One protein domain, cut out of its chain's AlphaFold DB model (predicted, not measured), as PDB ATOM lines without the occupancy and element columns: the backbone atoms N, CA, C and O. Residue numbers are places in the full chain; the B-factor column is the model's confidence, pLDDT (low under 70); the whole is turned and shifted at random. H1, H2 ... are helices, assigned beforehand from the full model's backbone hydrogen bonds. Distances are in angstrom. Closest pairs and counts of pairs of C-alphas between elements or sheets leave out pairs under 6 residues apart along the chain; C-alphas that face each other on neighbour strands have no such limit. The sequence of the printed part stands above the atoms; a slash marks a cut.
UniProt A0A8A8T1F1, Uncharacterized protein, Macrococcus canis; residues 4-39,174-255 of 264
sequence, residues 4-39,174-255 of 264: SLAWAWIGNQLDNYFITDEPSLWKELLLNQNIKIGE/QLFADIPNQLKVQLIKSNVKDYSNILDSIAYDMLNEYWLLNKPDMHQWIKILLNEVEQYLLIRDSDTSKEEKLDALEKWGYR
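What this domain is: This is residues 4 to 39 and 174 to 255 of the 264 residues of an uncharacterized protein of Macrococcus canis (UniProt A0A8A8T1F1). Two long helices, H4 and H5, make an antiparallel hairpin in the middle of the model; H6 folds back along H5 to complete a small up-and-down bundle, and H3 pairs with the first part of H4. On the side away from H6, H1 crosses over H5, while the short helix H2 meets H4 at its beginning, Leu 25 near Asn 208, and from there points away from H4. The printed part has 118 residues with six named helices, H1 to H6 in order, and no named strand: all helix. It is compact, with a radius of gyration of the C-alphas of 14.3 A and spans of 41 by 27 by 27 A.

How they stand to each other: H1, residues 4 to 15, touches H5, residues 218 to 237, with residues 5 to 9 alone, about perpendicular at 78 degrees; the closest C-alphas, of Ala 6 and Val 229, are 5.4 A apart. H2, residues 25 to 31, touches H4, residues 196 to 214, about perpendicular at 80 degrees; H4 uses residues 207 to 212 alone, and the closest C-alphas, of Leu 25 and Asn 208, are 5.1 A apart. H3, residues 181 to 189, and H4 form a helical hairpin at a shallow tilt of 16 degrees; the closest C-alphas are those of Leu 187 and Ile 198, 6.4 A. H4 and H5 form another at 28 degrees, closest at the C-alphas of Ser 196 and Arg 236, 6.7 A. H5 and H6, residues 242 to 253, form a third at 16 degrees, closest at the C-alphas of Ile 235 and Lys 245, 6.1 A. Every O i to N i+4 pair is within hydrogen-bond range in H1, H2, H3, H4 and H6, and 14 of 16 in H5.

Where its parts are: H1 begins at C-alpha 4, (88.446, 130.819, 92.718). H4 is 26.9 A long and H5 26.8 A, with a kink of 27 degrees near residue 225. H6 ends at C-alpha 253, (101.191, 113.322, 86.932).

The domain as a whole: Residues 40 to 173 are not printed, and C-alphas 39 and 174 are 32.7 A apart across the cut. Mean pLDDT of the printed part is 76.9; residues 31 to 39 are among the 26 under 70.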
ATOM      1  N   SER A   4      87.798 129.538  92.438       68.31
ATOM      2  CA  SER A   4      88.446 130.819  92.718       68.31
ATOM      3  C   SER A   4      89.902 130.665  93.150       68.31
ATOM      4  O   SER A   4      90.726 131.486  92.768       68.31
ATOM      5  N   LEU A   5      90.235 129.613  93.907       72.12
ATOM      6  CA  LEU A   5      91.619 129.340  94.315       72.12
ATOM      7  C   LEU A   5      92.466 128.829  93.146       72.12
ATOM      8  O   LEU A   5      93.607 129.257  92.989       72.12
ATOM      9  N   ALA A   6      91.893 127.980  92.288       73.56
ATOM     10  CA  ALA A   6      92.567 127.520  91.080       73.56
ATOM     11  C   ALA A   6      92.842 128.675  90.111       73.56
ATOM     12  O   ALA A   6      93.946 128.793  89.589       73.56
ATOM     13  N   TRP A   7      91.878 129.583  89.938       77.25
ATOM     14  CA  TRP A   7      92.075 130.795  89.146       77.25
ATOM     15  C   TRP A   7      93.122 131.735  89.730       77.25
ATOM     16  O   TRP A   7      93.938 132.253  88.977       77.25
ATOM     17  N   ALA A   8      93.129 131.937  91.050       76.19
ATOM     18  CA  ALA A   8      94.150 132.751  91.703       76.19
ATOM     19  C   ALA A   8      95.553 132.161  91.500       76.19
ATOM     20  O   ALA A   8      96.495 132.894  91.210       76.19
ATOM     21  N   TRP A   9      95.683 130.834  91.592       86.81
ATOM     22  CA  TRP A   9      96.947 130.156  91.330       86.81
ATOM     23  C   TRP A   9      97.386 130.302  89.870       86.81
ATOM     24  O   TRP A   9      98.518 130.709  89.629       86.81
ATOM     25  N   ILE A  10      96.493 130.047  88.904       83.69
ATOM     26  CA  ILE A  10      96.777 130.228  87.469       83.69
ATOM     27  C   ILE A  10      97.172 131.678  87.181       83.69
ATOM     28  O   ILE A  10      98.173 131.906  86.512       83.69
ATOM     29  N   GLY A  11      96.425 132.651  87.714       77.38
ATOM     30  CA  GLY A  11      96.727 134.076  87.574       77.38
ATOM     31  C   GLY A  11      98.135 134.407  88.060       77.38
ATOM     32  O   GLY A  11      98.906 134.996  87.316       77.38
ATOM     33  N   ASN A  12      98.520 133.906  89.238       81.69
ATOM     34  CA  ASN A  12      99.876 134.080  89.755       81.69
ATOM     35  C   ASN A  12     100.949 133.443  88.852       81.69
ATOM     36  O   ASN A  12     102.027 134.008  88.696       81.69
ATOM     37  N   GLN A  13     100.686 132.289  88.228       83.44
ATOM     38  CA  GLN A  13     101.637 131.712  87.267       83.44
ATOM     39  C   GLN A  13     101.767 132.572  86.003       83.44
ATOM     40  O   GLN A  13     102.871 132.752  85.493       83.44
ATOM     41  N   LEU A  14     100.656 133.132  85.513       81.31
ATOM     42  CA  LEU A  14     100.636 133.991  84.328       81.31
ATOM     43  C   LEU A  14     101.298 135.351  84.572       81.31
ATOM     44  O   LEU A  14     102.027 135.822  83.703       81.31
ATOM     45  N   ASP A  15     101.107 135.945  85.751       75.56
ATOM     46  CA  ASP A  15     101.753 137.205  86.144       75.56
ATOM     47  C   ASP A  15     103.286 137.076  86.178       75.56
ATOM     48  O   ASP A  15     104.006 138.043  85.927       75.56
ATOM     49  N   ASN A  16     103.790 135.867  86.450       74.94
ATOM     50  CA  ASN A  16     105.217 135.547  86.477       74.94
ATOM     51  C   ASN A  16     105.744 134.972  85.145       74.94
ATOM     52  O   ASN A  16     106.938 134.678  85.034       74.94
ATOM     53  N   TYR A  17     104.887 134.800  84.132       74.62
ATOM     54  CA  TYR A  17     105.274 134.227  82.845       74.62
ATOM     55  C   TYR A  17     105.828 135.289  81.890       74.62
ATOM     56  O   TYR A  17     105.164 136.267  81.546       74.62
ATOM     57  N   PHE A  18     107.037 135.055  81.377       72.25
ATOM     58  CA  PHE A  18     107.611 135.865  80.306       72.25
ATOM     59  C   PHE A  18     107.180 135.305  78.952       72.25
ATOM     60  O   PHE A  18     107.434 134.140  78.653       72.25
ATOM     61  N   ILE A  19     106.550 136.138  78.121       66.94
ATOM     62  CA  ILE A  19     106.132 135.735  76.775       66.94
ATOM     63  C   ILE A  19     107.376 135.375  75.956       66.94
ATOM     64  O   ILE A  19     108.194 136.239  75.639       66.94
ATOM     65  N   THR A  20     107.493 134.097  75.601       67.88
ATOM     66  CA  THR A  20     108.515 133.570  74.692       67.88
ATOM     67  C   THR A  20     107.891 133.131  73.364       67.88
ATOM     68  O   THR A  20     106.671 132.975  73.232       67.88
ATOM     69  N   ASP A  21     108.723 132.915  72.342       58.47
ATOM     70  CA  ASP A  21     108.263 132.378  71.054       58.47
ATOM     71  C   ASP A  21     107.912 130.884  71.120       58.47
ATOM     72  O   ASP A  21     107.160 130.386  70.278       58.47
ATOM     73  N   GLU A  22     108.349 130.189  72.166       65.44
ATOM     74  CA  GLU A  22     108.112 128.762  72.359       65.44
ATOM     75  C   GLU A  22     106.625 128.450  72.607       65.44
ATOM     76  O   GLU A  22     105.929 129.211  73.287       65.44
ATOM     77  N   PRO A  23     106.097 127.341  72.055       67.69
ATOM     78  CA  PRO A  23     104.762 126.880  72.397       67.69
ATOM     79  C   PRO A  23     104.732 126.465  73.872       67.69
ATOM     80  O   PRO A  23     105.579 125.700  74.328       67.69
ATOM     81  N   SER A  24     103.737 126.947  74.609       78.19
ATOM     82  CA  SER A  24     103.491 126.563  75.997       78.19
ATOM     83  C   SER A  24     102.007 126.709  76.313       78.19
ATOM     84  O   SER A  24     101.304 127.510  75.691       78.19
ATOM     85  N   LEU A  25     101.542 125.967  77.313       83.44
ATOM     86  CA  LEU A  25     100.206 126.134  77.871       83.44
ATOM     87  C   LEU A  25      99.956 127.583  78.312       83.44
ATOM     88  O   LEU A  25      98.893 128.153  78.088       83.44
ATOM     89  N   TRP A  26     100.943 128.177  78.971       86.00
ATOM     90  CA  TRP A  26     100.830 129.492  79.597       86.00
ATOM     91  C   TRP A  26     100.742 130.602  78.554       86.00
ATOM     92  O   TRP A  26      99.932 131.521  78.680       86.00
ATOM     93  N   LYS A  27     101.488 130.452  77.458       79.00
ATOM     94  CA  LYS A  27     101.340 131.273  76.259       79.00
ATOM     95  C   LYS A  27      99.959 131.096  75.641       79.00
ATOM     96  O   LYS A  27      99.331 132.095  75.316       79.00
ATOM     97  N   GLU A  28      99.466 129.866  75.511       78.56
ATOM     98  CA  GLU A  28      98.128 129.610  74.970       78.56
ATOM     99  C   GLU A  28      97.039 130.280  75.824       78.56
ATOM    100  O   GLU A  28      96.151 130.935  75.286       78.56
ATOM    101  N   LEU A  29      97.137 130.205  77.153       79.44
ATOM    102  CA  LEU A  29      96.241 130.893  78.090       79.44
ATOM    103  C   LEU A  29      96.272 132.421  77.927       79.44
ATOM    104  O   LEU A  29      95.219 133.059  77.935       79.44
ATOM    105  N   LEU A  30      97.457 133.012  77.749       73.56
ATOM    106  CA  LEU A  30      97.617 134.456  77.533       73.56
ATOM    107  C   LEU A  30      97.146 134.912  76.152       73.56
ATOM    108  O   LEU A  30      96.553 135.978  76.026       73.56
ATOM    109  N   LEU A  31      97.404 134.134  75.104       68.19
ATOM    110  CA  LEU A  31      96.961 134.467  73.749       68.19
ATOM    111  C   LEU A  31      95.448 134.293  73.604       68.19
ATOM    112  O   LEU A  31      94.795 135.059  72.898       68.19
ATOM    113  N   ASN A  32      94.872 133.351  74.350       64.94
ATOM    114  CA  ASN A  32      93.436 133.169  74.469       64.94
ATOM    115  C   ASN A  32      92.850 133.947  75.663       64.94
ATOM    116  O   ASN A  32      91.942 133.465  76.333       64.94
ATOM    117  N   GLN A  33      93.288 135.191  75.896       51.34
ATOM    118  CA  GLN A  33      92.698 136.122  76.881       51.34
ATOM    119  C   GLN A  33      91.186 136.385  76.681       51.34
ATOM    120  O   GLN A  33      90.521 136.918  77.568       51.34
ATOM    121  N   ASN A  34      90.612 135.966  75.547       42.31
ATOM    122  CA  ASN A  34      89.164 135.922  75.309       42.31
ATOM    123  C   ASN A  34      88.469 134.678  75.895       42.31
ATOM    124  O   ASN A  34      87.251 134.536  75.763       42.31
ATOM    125  N   ILE A  35      89.193 133.791  76.581       44.84
ATOM    126  CA  ILE A  35      88.617 132.752  77.434       44.84
ATOM    127  C   ILE A  35      88.112 133.440  78.711       44.84
ATOM    128  O   ILE A  35      88.681 133.354  79.795       44.84
ATOM    129  N   LYS A  36      87.004 134.174  78.571       36.47
ATOM    130  CA  LYS A  36      86.216 134.686  79.690       36.47
ATOM    131  C   LYS A  36      85.574 133.508  80.413       36.47
ATOM    132  O   LYS A  36      84.473 133.081  80.071       36.47
ATOM    133  N   ILE A  37      86.242 132.983  81.431       44.81
ATOM    134  CA  ILE A  37      85.636 132.029  82.362       44.81
ATOM    135  C   ILE A  37      85.481 132.750  83.685       44.81
ATOM    136  O   ILE A  37      86.397 132.839  84.492       44.81
ATOM    137  N   GLY A  38      84.303 133.350  83.838       35.19
ATOM    138  CA  GLY A  38      83.988 134.243  84.949       35.19
ATOM    139  C   GLY A  38      82.789 135.161  84.706       35.19
ATOM    140  O   GLY A  38      82.225 135.662  85.670       35.19
ATOM    141  N   GLU A  39      82.319 135.338  83.466       33.00
ATOM    142  CA  GLU A  39      80.988 135.908  83.218       33.00
ATOM    143  C   GLU A  39      79.958 134.776  83.207       33.00
ATOM    144  O   GLU A  39      79.780 134.073  82.211       33.00
ATOM    145  N   GLN A 174      98.156 107.963  76.082       55.12
ATOM    146  CA  GLN A 174      97.915 108.586  77.379       55.12
ATOM    147  C   GLN A 174      99.281 109.034  77.886       55.12
ATOM    148  O   GLN A 174     100.063 108.218  78.370       55.12
ATOM    149  N   LEU A 175      99.601 110.305  77.666       58.03
ATOM    150  CA  LEU A 175     100.897 110.857  78.023       58.03
ATOM    151  C   LEU A 175     100.821 111.384  79.449       58.03
ATOM    152  O   LEU A 175      99.980 112.219  79.783       58.03
ATOM    153  N   PHE A 176     101.683 110.834  80.293       72.00
ATOM    154  CA  PHE A 176     101.808 111.175  81.699       72.00
ATOM    155  C   PHE A 176     102.984 112.127  81.863       72.00
ATOM    156  O   PHE A 176     104.010 111.946  81.213       72.00
ATOM    157  N   ALA A 177     102.820 113.149  82.697       74.25
ATOM    158  CA  ALA A 177     103.901 114.087  82.964       74.25
ATOM    159  C   ALA A 177     104.726 113.568  84.143       74.25
ATOM    160  O   ALA A 177     104.172 113.341  85.222       74.25
ATOM    161  N   ASP A 178     106.027 113.396  83.932       74.56
ATOM    162  CA  ASP A 178     106.961 113.042  84.994       74.56
ATOM    163  C   ASP A 178     107.330 114.288  85.809       74.56
ATOM    164  O   ASP A 178     107.289 115.421  85.330       74.56
ATOM    165  N   ILE A 179     107.735 114.097  87.064       80.94
ATOM    166  CA  ILE A 179     108.299 115.200  87.850       80.94
ATOM    167  C   ILE A 179     109.683 115.544  87.274       80.94
ATOM    168  O   ILE A 179     110.549 114.663  87.243       80.94
ATOM    169  N   PRO A 180     109.970 116.814  86.921       76.25
ATOM    170  CA  PRO A 180     111.290 117.200  86.439       76.25
ATOM    171  C   PRO A 180     112.384 116.831  87.449       76.25
ATOM    172  O   PRO A 180     112.385 117.297  88.593       76.25
ATOM    173  N   ASN A 181     113.351 116.007  87.027       74.50
ATOM    174  CA  ASN A 181     114.397 115.465  87.906       74.50
ATOM    175  C   ASN A 181     115.150 116.555  88.686       74.50
ATOM    176  O   ASN A 181     115.473 116.378  89.861       74.50
ATOM    177  N   GLN A 182     115.396 117.707  88.056       76.62
ATOM    178  CA  GLN A 182     116.046 118.849  88.696       76.62
ATOM    179  C   GLN A 182     115.222 119.398  89.870       76.62
ATOM    180  O   GLN A 182     115.777 119.627  90.947       76.62
ATOM    181  N   LEU A 183     113.910 119.559  89.694       75.56
ATOM    182  CA  LEU A 183     113.008 120.048  90.736       75.56
ATOM    183  C   LEU A 183     112.782 118.994  91.827       75.56
ATOM    184  O   LEU A 183     112.767 119.339  93.008       75.56
ATOM    185  N   LYS A 184     112.733 117.701  91.467       73.31
ATOM    186  CA  LYS A 184     112.705 116.582  92.429       73.31
ATOM    187  C   LYS A 184     113.921 116.630  93.362       73.31
ATOM    188  O   LYS A 184     113.780 116.556  94.581       73.31
ATOM    189  N   VAL A 185     115.119 116.839  92.808       75.31
ATOM    190  CA  VAL A 185     116.365 116.969  93.586       75.31
ATOM    191  C   VAL A 185     116.375 118.235  94.449       75.31
ATOM    192  O   VAL A 185     116.806 118.175  95.603       75.31
ATOM    193  N   GLN A 186     115.911 119.372  93.925       78.75
ATOM    194  CA  GLN A 186     115.811 120.621  94.691       78.75
ATOM    195  C   GLN A 186     114.851 120.484  95.871       78.75
ATOM    196  O   GLN A 186     115.191 120.885  96.984       78.75
ATOM    197  N   LEU A 187     113.698 119.851  95.653       79.81
ATOM    198  CA  LEU A 187     112.728 119.589  96.701       79.81
ATOM    199  C   LEU A 187     113.338 118.702  97.787       79.81
ATOM    200  O   LEU A 187     113.307 119.081  98.954       79.81
ATOM    201  N   ILE A 188     113.979 117.582  97.420       80.31
ATOM    202  CA  ILE A 188     114.661 116.670  98.358       80.31
ATOM    203  C   ILE A 188     115.721 117.399  99.195       80.31
ATOM    204  O   ILE A 188     115.808 117.163 100.398       80.31
ATOM    205  N   LYS A 189     116.477 118.323  98.596       79.00
ATOM    206  CA  LYS A 189     117.526 119.094  99.280       79.00
ATOM    207  C   LYS A 189     117.014 120.313 100.052       79.00
ATOM    208  O   LYS A 189     117.780 120.898 100.817       79.00
ATOM    209  N   SER A 190     115.758 120.717  99.857       77.94
ATOM    210  CA  SER A 190     115.184 121.854 100.570       77.94
ATOM    211  C   SER A 190     115.003 121.524 102.053       77.94
ATOM    212  O   SER A 190     114.278 120.594 102.407       77.94
ATOM    213  N   ASN A 191     115.653 122.326 102.900       67.50
ATOM    214  CA  ASN A 191     115.465 122.359 104.355       67.50
ATOM    215  C   ASN A 191     114.517 123.492 104.788       67.50
ATOM    216  O   ASN A 191     114.326 123.729 105.981       67.50
ATOM    217  N   VAL A 192     113.971 124.245 103.827       64.25
ATOM    218  CA  VAL A 192     113.070 125.367 104.096       64.25
ATOM    219  C   VAL A 192     111.700 124.796 104.449       64.25
ATOM    220  O   VAL A 192     111.198 123.929 103.741       64.25
ATOM    221  N   LYS A 193     111.088 125.281 105.538       62.97
ATOM    222  CA  LYS A 193     109.750 124.839 105.982       62.97
ATOM    223  C   LYS A 193     108.642 125.114 104.959       62.97
ATOM    224  O   LYS A 193     107.594 124.490 105.039       62.97
ATOM    225  N   ASP A 194     108.888 126.019 104.019       68.81
ATOM    226  CA  ASP A 194     107.951 126.426 102.984       68.81
ATOM    227  C   ASP A 194     108.575 126.204 101.599       68.81
ATOM    228  O   ASP A 194     109.267 127.055 101.044       68.81
ATOM    229  N   TYR A 195     108.403 124.989 101.082       81.06
ATOM    230  CA  TYR A 195     108.845 124.574  99.747       81.06
ATOM    231  C   TYR A 195     107.708 124.645  98.712       81.06
ATOM    232  O   TYR A 195     107.800 124.020  97.654       81.06
ATOM    233  N   SER A 196     106.650 125.408  99.009       83.31
ATOM    234  CA  SER A 196     105.478 125.621  98.145       83.31
ATOM    235  C   SER A 196     105.866 126.056  96.733       83.31
ATOM    236  O   SER A 196     105.433 125.425  95.777       83.31
ATOM    237  N   ASN A 197     106.793 127.007  96.603       85.44
ATOM    238  CA  ASN A 197     107.278 127.483  95.304       85.44
ATOM    239  C   ASN A 197     107.879 126.367  94.432       85.44
ATOM    240  O   ASN A 197     107.686 126.359  93.222       85.44
ATOM    241  N   ILE A 198     108.590 125.403  95.031       87.00
ATOM    242  CA  ILE A 198     109.168 124.272  94.285       87.00
ATOM    243  C   ILE A 198     108.051 123.335  93.812       87.00
ATOM    244  O   ILE A 198     108.099 122.840  92.688       87.00
ATOM    245  N   LEU A 199     107.025 123.111  94.642       88.38
ATOM    246  CA  LEU A 199     105.844 122.339  94.244       88.38
ATOM    247  C   LEU A 199     105.053 123.056  93.146       88.38
ATOM    248  O   LEU A 199     104.543 122.388  92.252       88.38
ATOM    249  N   ASP A 200     104.924 124.383  93.223       89.62
ATOM    250  CA  ASP A 200     104.238 125.196  92.215       89.62
ATOM    251  C   ASP A 200     104.980 125.081  90.873       89.62
ATOM    252  O   ASP A 200     104.343 124.830  89.854       89.62
ATOM    253  N   SER A 201     106.321 125.147  90.871       88.00
ATOM    254  CA  SER A 201     107.135 124.930  89.664       88.00
ATOM    255  C   SER A 201     106.983 123.519  89.086       88.00
ATOM    256  O   SER A 201     106.854 123.368  87.876       88.00
ATOM    257  N   ILE A 202     106.944 122.483  89.933       87.88
ATOM    258  CA  ILE A 202     106.712 121.102  89.477       87.88
ATOM    259  C   ILE A 202     105.348 120.993  88.787       87.88
ATOM    260  O   ILE A 202     105.254 120.473  87.678       87.88
ATOM    261  N   ALA A 203     104.289 121.500  89.421       90.31
ATOM    262  CA  ALA A 203     102.944 121.442  88.859       90.31
ATOM    263  C   ALA A 203     102.812 122.262  87.572       90.31
ATOM    264  O   ALA A 203     102.149 121.823  86.629       90.31
ATOM    265  N   TYR A 204     103.471 123.420  87.521       90.62
ATOM    266  CA  TYR A 204     103.557 124.265  86.338       90.62
ATOM    267  C   TYR A 204     104.157 123.502  85.146       90.62
ATOM    268  O   TYR A 204     103.539 123.440  84.079       90.62
ATOM    269  N   ASP A 205     105.313 122.860  85.341       85.25
ATOM    270  CA  ASP A 205     106.002 122.115  84.284       85.25
ATOM    271  C   ASP A 205     105.190 120.896  83.841       85.25
ATOM    272  O   ASP A 205     104.985 120.690  82.646       85.25
ATOM    273  N   MET A 206     104.630 120.140  84.787       86.56
ATOM    274  CA  MET A 206     103.838 118.945  84.486       86.56
ATOM    275  C   MET A 206     102.529 119.258  83.744       86.56
ATOM    276  O   MET A 206     102.066 118.468  82.918       86.56
ATOM    277  N   LEU A 207     101.880 120.392  84.034       89.75
ATOM    278  CA  LEU A 207     100.700 120.839  83.282       89.75
ATOM    279  C   LEU A 207     101.077 121.295  81.876       89.75
ATOM    280  O   LEU A 207     100.370 120.957  80.925       89.75
ATOM    281  N   ASN A 208     102.190 122.016  81.748       84.88
ATOM    282  CA  ASN A 208     102.703 122.465  80.463       84.88
ATOM    283  C   ASN A 208     103.109 121.290  79.569       84.88
ATOM    284  O   ASN A 208     102.698 121.232  78.415       84.88
ATOM    285  N   GLU A 209     103.862 120.333  80.107       81.00
ATOM    286  CA  GLU A 209     104.294 119.130  79.400       81.00
ATOM    287  C   GLU A 209     103.091 118.302  78.949       81.00
ATOM    288  O   GLU A 209     102.965 117.991  77.765       81.00
ATOM    289  N   TYR A 210     102.142 118.041  79.853       81.44
ATOM    290  CA  TYR A 210     100.915 117.332  79.502       81.44
ATOM    291  C   TYR A 210     100.161 118.028  78.363       81.44
ATOM    292  O   TYR A 210      99.717 117.375  77.415       81.44
ATOM    293  N   TRP A 211     100.011 119.353  78.436       81.31
ATOM    294  CA  TRP A 211      99.335 120.112  77.391       81.31
ATOM    295  C   TRP A 211     100.112 120.089  76.070       81.31
ATOM    296  O   TRP A 211      99.505 119.876  75.028       81.31
ATOM    297  N   LEU A 212     101.439 120.237  76.084       73.19
ATOM    298  CA  LEU A 212     102.272 120.213  74.875       73.19
ATOM    299  C   LEU A 212     102.261 118.863  74.162       73.19
ATOM    300  O   LEU A 212     102.307 118.822  72.930       73.19
ATOM    301  N   LEU A 213     102.191 117.784  74.939       66.75
ATOM    302  CA  LEU A 213     102.149 116.411  74.457       66.75
ATOM    303  C   LEU A 213     100.786 116.051  73.847       66.75
ATOM    304  O   LEU A 213     100.732 115.396  72.810       66.75
ATOM    305  N   ASN A 214      99.690 116.518  74.448       67.75
ATOM    306  CA  ASN A 214      98.332 116.165  74.017       67.75
ATOM    307  C   ASN A 214      97.669 117.219  73.106       67.75
ATOM    308  O   ASN A 214      96.702 116.908  72.416       67.75
ATOM    309  N   LYS A 215      98.148 118.469  73.142       69.06
ATOM    310  CA  LYS A 215      97.589 119.679  72.500       69.06
ATOM    311  C   LYS A 215      96.052 119.714  72.447       69.06
ATOM    312  O   LYS A 215      95.479 119.873  71.365       69.06
ATOM    313  N   PRO A 216      95.363 119.542  73.590       68.62
ATOM    314  CA  PRO A 216      93.909 119.575  73.627       68.62
ATOM    315  C   PRO A 216      93.383 120.987  73.335       68.62
ATOM    316  O   PRO A 216      94.059 121.983  73.593       68.62
ATOM    317  N   ASP A 217      92.142 121.076  72.848       72.62
ATOM    318  CA  ASP A 217      91.447 122.357  72.691       72.62
ATOM    319  C   ASP A 217      91.371 123.108  74.029       72.62
ATOM    320  O   ASP A 217      90.901 122.565  75.030       72.62
ATOM    321  N   MET A 218      91.805 124.372  74.046       73.06
ATOM    322  CA  MET A 218      91.943 125.150  75.280       73.06
ATOM    323  C   MET A 218      90.593 125.424  75.966       73.06
ATOM    324  O   MET A 218      90.513 125.425  77.197       73.06
ATOM    325  N   HIS A 219      89.507 125.590  75.200       70.25
ATOM    326  CA  HIS A 219      88.169 125.814  75.757       70.25
ATOM    327  C   HIS A 219      87.621 124.578  76.476       70.25
ATOM    328  O   HIS A 219      86.922 124.702  77.485       70.25
ATOM    329  N   GLN A 220      87.933 123.384  75.976       69.25
ATOM    330  CA  GLN A 220      87.587 122.125  76.636       69.25
ATOM    331  C   GLN A 220      88.538 121.829  77.799       69.25
ATOM    332  O   GLN A 220      88.098 121.425  78.881       69.25
ATOM    333  N   TRP A 221      89.832 122.085  77.601       75.38
ATOM    334  CA  TRP A 221      90.870 121.751  78.564       75.38
ATOM    335  C   TRP A 221      90.852 122.634  79.804       75.38
ATOM    336  O   TRP A 221      91.215 122.164  80.871       75.38
ATOM    337  N   ILE A 222      90.358 123.869  79.735       78.56
ATOM    338  CA  ILE A 222      90.319 124.746  80.910       78.56
ATOM    339  C   ILE A 222      89.535 124.153  82.096       78.56
ATOM    340  O   ILE A 222      89.924 124.331  83.246       78.56
ATOM    341  N   LYS A 223      88.451 123.404  81.854       74.75
ATOM    342  CA  LYS A 223      87.696 122.755  82.939       74.75
ATOM    343  C   LYS A 223      88.522 121.653  83.595       74.75
ATOM    344  O   LYS A 223      88.479 121.496  84.809       74.75
ATOM    345  N   ILE A 224      89.276 120.921  82.776       80.88
ATOM    346  CA  ILE A 224      90.229 119.913  83.233       80.88
ATOM    347  C   ILE A 224      91.338 120.606  84.023       80.88
ATOM    348  O   ILE A 224      91.553 120.256  85.173       80.88
ATOM    349  N   LEU A 225      91.959 121.651  83.472       84.88
ATOM    350  CA  LEU A 225      92.996 122.441  84.130       84.88
ATOM    351  C   LEU A 225      92.549 122.934  85.507       84.88
ATOM    352  O   LEU A 225      93.291 122.764  86.464       84.88
ATOM    353  N   LEU A 226      91.347 123.500  85.633       80.38
ATOM    354  CA  LEU A 226      90.848 123.983  86.922       80.38
ATOM    355  C   LEU A 226      90.705 122.849  87.938       80.38
ATOM    356  O   LEU A 226      91.211 122.981  89.048       80.38
ATOM    357  N   ASN A 227      90.102 121.721  87.550       81.06
ATOM    358  CA  ASN A 227      90.008 120.548  88.421       81.06
ATOM    359  C   ASN A 227      91.399 120.022  88.810       81.06
ATOM    360  O   ASN A 227      91.630 119.648  89.956       81.06
ATOM    361  N   GLU A 228      92.339 119.989  87.870       86.75
ATOM    362  CA  GLU A 228      93.700 119.513  88.108       86.75
ATOM    363  C   GLU A 228      94.478 120.448  89.034       86.75
ATOM    364  O   GLU A 228      95.169 119.969  89.931       86.75
ATOM    365  N   VAL A 229      94.304 121.763  88.888       87.38
ATOM    366  CA  VAL A 229      94.872 122.756  89.801       87.38
ATOM    367  C   VAL A 229      94.239 122.635  91.185       87.38
ATOM    368  O   VAL A 229      94.965 122.664  92.169       87.38
ATOM    369  N   GLU A 230      92.928 122.423  91.315       84.94
ATOM    370  CA  GLU A 230      92.311 122.184  92.629       84.94
ATOM    371  C   GLU A 230      92.885 120.939  93.317       84.94
ATOM    372  O   GLU A 230      93.208 120.971  94.502       84.94
ATOM    373  N   GLN A 231      93.063 119.848  92.571       87.31
ATOM    374  CA  GLN A 231      93.654 118.613  93.091       87.31
ATOM    375  C   GLN A 231      95.119 118.817  93.490       87.31
ATOM    376  O   GLN A 231      95.543 118.339  94.540       87.31
ATOM    377  N   TYR A 232      95.869 119.575  92.695       92.69
ATOM    378  CA  TYR A 232      97.218 119.998  93.035       92.69
ATOM    379  C   TYR A 232      97.253 120.837  94.323       92.69
ATOM    380  O   TYR A 232      98.050 120.547  95.212       92.69
ATOM    381  N   LEU A 233      96.374 121.832  94.463       88.19
ATOM    382  CA  LEU A 233      96.310 122.691  95.648       88.19
ATOM    383  C   LEU A 233      96.003 121.871  96.910       88.19
ATOM    384  O   LEU A 233      96.623 122.098  97.943       88.19
ATOM    385  N   LEU A 234      95.143 120.849  96.812       89.62
ATOM    386  CA  LEU A 234      94.911 119.901  97.909       89.62
ATOM    387  C   LEU A 234      96.181 119.128  98.296       89.62
ATOM    388  O   LEU A 234      96.424 118.917  99.482       89.62
ATOM    389  N   ILE A 235      97.000 118.717  97.324       90.19
ATOM    390  CA  ILE A 235      98.287 118.053  97.590       90.19
ATOM    391  C   ILE A 235      99.263 119.040  98.239       90.19
ATOM    392  O   ILE A 235      99.875 118.726  99.263       90.19
ATOM    393  N   ARG A 236      99.391 120.243  97.672       90.00
ATOM    394  CA  ARG A 236     100.307 121.288  98.139       90.00
ATOM    395  C   ARG A 236     100.004 121.704  99.576       90.00
ATOM    396  O   ARG A 236     100.929 121.760 100.388       90.00
ATOM    397  N   ASP A 237      98.729 121.921  99.889       88.00
ATOM    398  CA  ASP A 237      98.265 122.473 101.167       88.00
ATOM    399  C   ASP A 237      97.980 121.386 102.223       88.00
ATOM    400  O   ASP A 237      97.635 121.699 103.361       88.00
ATOM    401  N   SER A 238      98.149 120.103 101.878       88.06
ATOM    402  CA  SER A 238      98.026 118.996 102.835       88.06
ATOM    403  C   SER A 238      99.100 119.047 103.932       88.06
ATOM    404  O   SER A 238     100.232 119.479 103.700       88.06
ATOM    405  N   ASP A 239      98.771 118.565 105.131       86.81
ATOM    406  CA  ASP A 239      99.695 118.500 106.277       86.81
ATOM    407  C   ASP A 239     100.498 117.182 106.300       86.81
ATOM    408  O   ASP A 239     100.609 116.504 107.319       86.81
ATOM    409  N   THR A 240     100.993 116.758 105.134       87.19
ATOM    410  CA  THR A 240     101.771 115.520 104.968       87.19
ATOM    411  C   THR A 240     103.260 115.810 104.791       87.19
ATOM    412  O   THR A 240     103.670 116.934 104.478       87.19
ATOM    413  N   SER A 241     104.084 114.772 104.942       87.62
ATOM    414  CA  SER A 241     105.529 114.856 104.715       87.62
ATOM    415  C   SER A 241     105.866 115.221 103.265       87.62
ATOM    416  O   SER A 241     105.048 115.106 102.346       87.62
ATOM    417  N   LYS A 242     107.101 115.673 103.044       85.81
ATOM    418  CA  LYS A 242     107.591 116.043 101.712       85.81
ATOM    419  C   LYS A 242     107.587 114.853 100.756       85.81
ATOM    420  O   LYS A 242     107.254 115.009  99.584       85.81
ATOM    421  N   GLU A 243     107.935 113.683 101.270       86.06
ATOM    422  CA  GLU A 243     107.948 112.414 100.556       86.06
ATOM    423  C   GLU A 243     106.523 112.019 100.143       86.06
ATOM    424  O   GLU A 243     106.285 111.717  98.978       86.06
ATOM    425  N   GLU A 244     105.545 112.148 101.043       88.94
ATOM    426  CA  GLU A 244     104.136 111.878 100.722       88.94
ATOM    427  C   GLU A 244     103.567 112.858  99.687       88.94
ATOM    428  O   GLU A 244     102.806 112.450  98.807       88.94
ATOM    429  N   LYS A 245     103.956 114.141  99.742       89.69
ATOM    430  CA  LYS A 245     103.570 115.125  98.716       89.69
ATOM    431  C   LYS A 245     104.180 114.797  97.356       89.69
ATOM    432  O   LYS A 245     103.498 114.944  96.346       89.69
ATOM    433  N   LEU A 246     105.431 114.337  97.321       88.12
ATOM    434  CA  LEU A 246     106.087 113.873  96.097       88.12
ATOM    435  C   LEU A 246     105.366 112.668  95.495       88.12
ATOM    436  O   LEU A 246     105.042 112.695  94.312       88.12
ATOM    437  N   ASP A 247     105.044 111.664  96.307       87.75
ATOM    438  CA  ASP A 247     104.300 110.487  95.854       87.75
ATOM    439  C   ASP A 247     102.900 110.860  95.341       87.75
ATOM    440  O   ASP A 247     102.399 110.285  94.371       87.75
ATOM    441  N   ALA A 248     102.242 111.825  95.990       88.81
ATOM    442  CA  ALA A 248     100.945 112.334  95.559       88.81
ATOM    443  C   ALA A 248     101.038 113.116  94.240       88.81
ATOM    444  O   ALA A 248     100.183 112.929  93.374       88.81
ATOM    445  N   LEU A 249     102.081 113.934  94.058       88.69
ATOM    446  CA  LEU A 249     102.360 114.628  92.798       88.69
ATOM    447  C   LEU A 249     102.683 113.653  91.667       88.69
ATOM    448  O   LEU A 249     102.189 113.826  90.559       88.69
ATOM    449  N   GLU A 250     103.453 112.605  91.945       87.38
ATOM    450  CA  GLU A 250     103.789 111.574  90.965       87.38
ATOM    451  C   GLU A 250     102.509 110.862  90.499       87.38
ATOM    452  O   GLU A 250     102.208 110.812  89.307       87.38
ATOM    453  N   LYS A 251     101.646 110.447  91.437       87.25
ATOM    454  CA  LYS A 251     100.315 109.895  91.118       87.25
ATOM    455  C   LYS A 251      99.427 110.872  90.351       87.25
ATOM    456  O   LYS A 251      98.626 110.439  89.525       87.25
ATOM    457  N   TRP A 252      99.520 112.162  90.653       89.19
ATOM    458  CA  TRP A 252      98.780 113.209  89.957       89.19
ATOM    459  C   TRP A 252      99.274 113.394  88.511       89.19
ATOM    460  O   TRP A 252      98.451 113.510  87.605       89.19
ATOM    461  N   GLY A 253     100.585 113.315  88.270       83.31
ATOM    462  CA  GLY A 253     101.191 113.322  86.932       83.31
ATOM    463  C   GLY A 253     100.833 112.112  86.076       83.31
ATOM    464  O   GLY A 253     100.542 112.261  84.887       83.31
ATOM    465  N   TYR A 254     100.768 110.936  86.705       80.38
ATOM    466  CA  TYR A 254     100.346 109.673  86.088       80.38
ATOM    467  C   TYR A 254      98.825 109.495  85.996       80.38
ATOM    468  O   TYR A 254      98.344 108.451  85.546       80.38
ATOM    469  N   ARG A 255      98.030 110.479  86.428       73.00
ATOM    470  CA  ARG A 255      96.577 110.400  86.302       73.00
ATOM    471  C   ARG A 255      96.151 110.813  84.903       73.00
ATOM    472  O   ARG A 255      96.556 111.849  84.385       73.00
TER     473      ARG A 255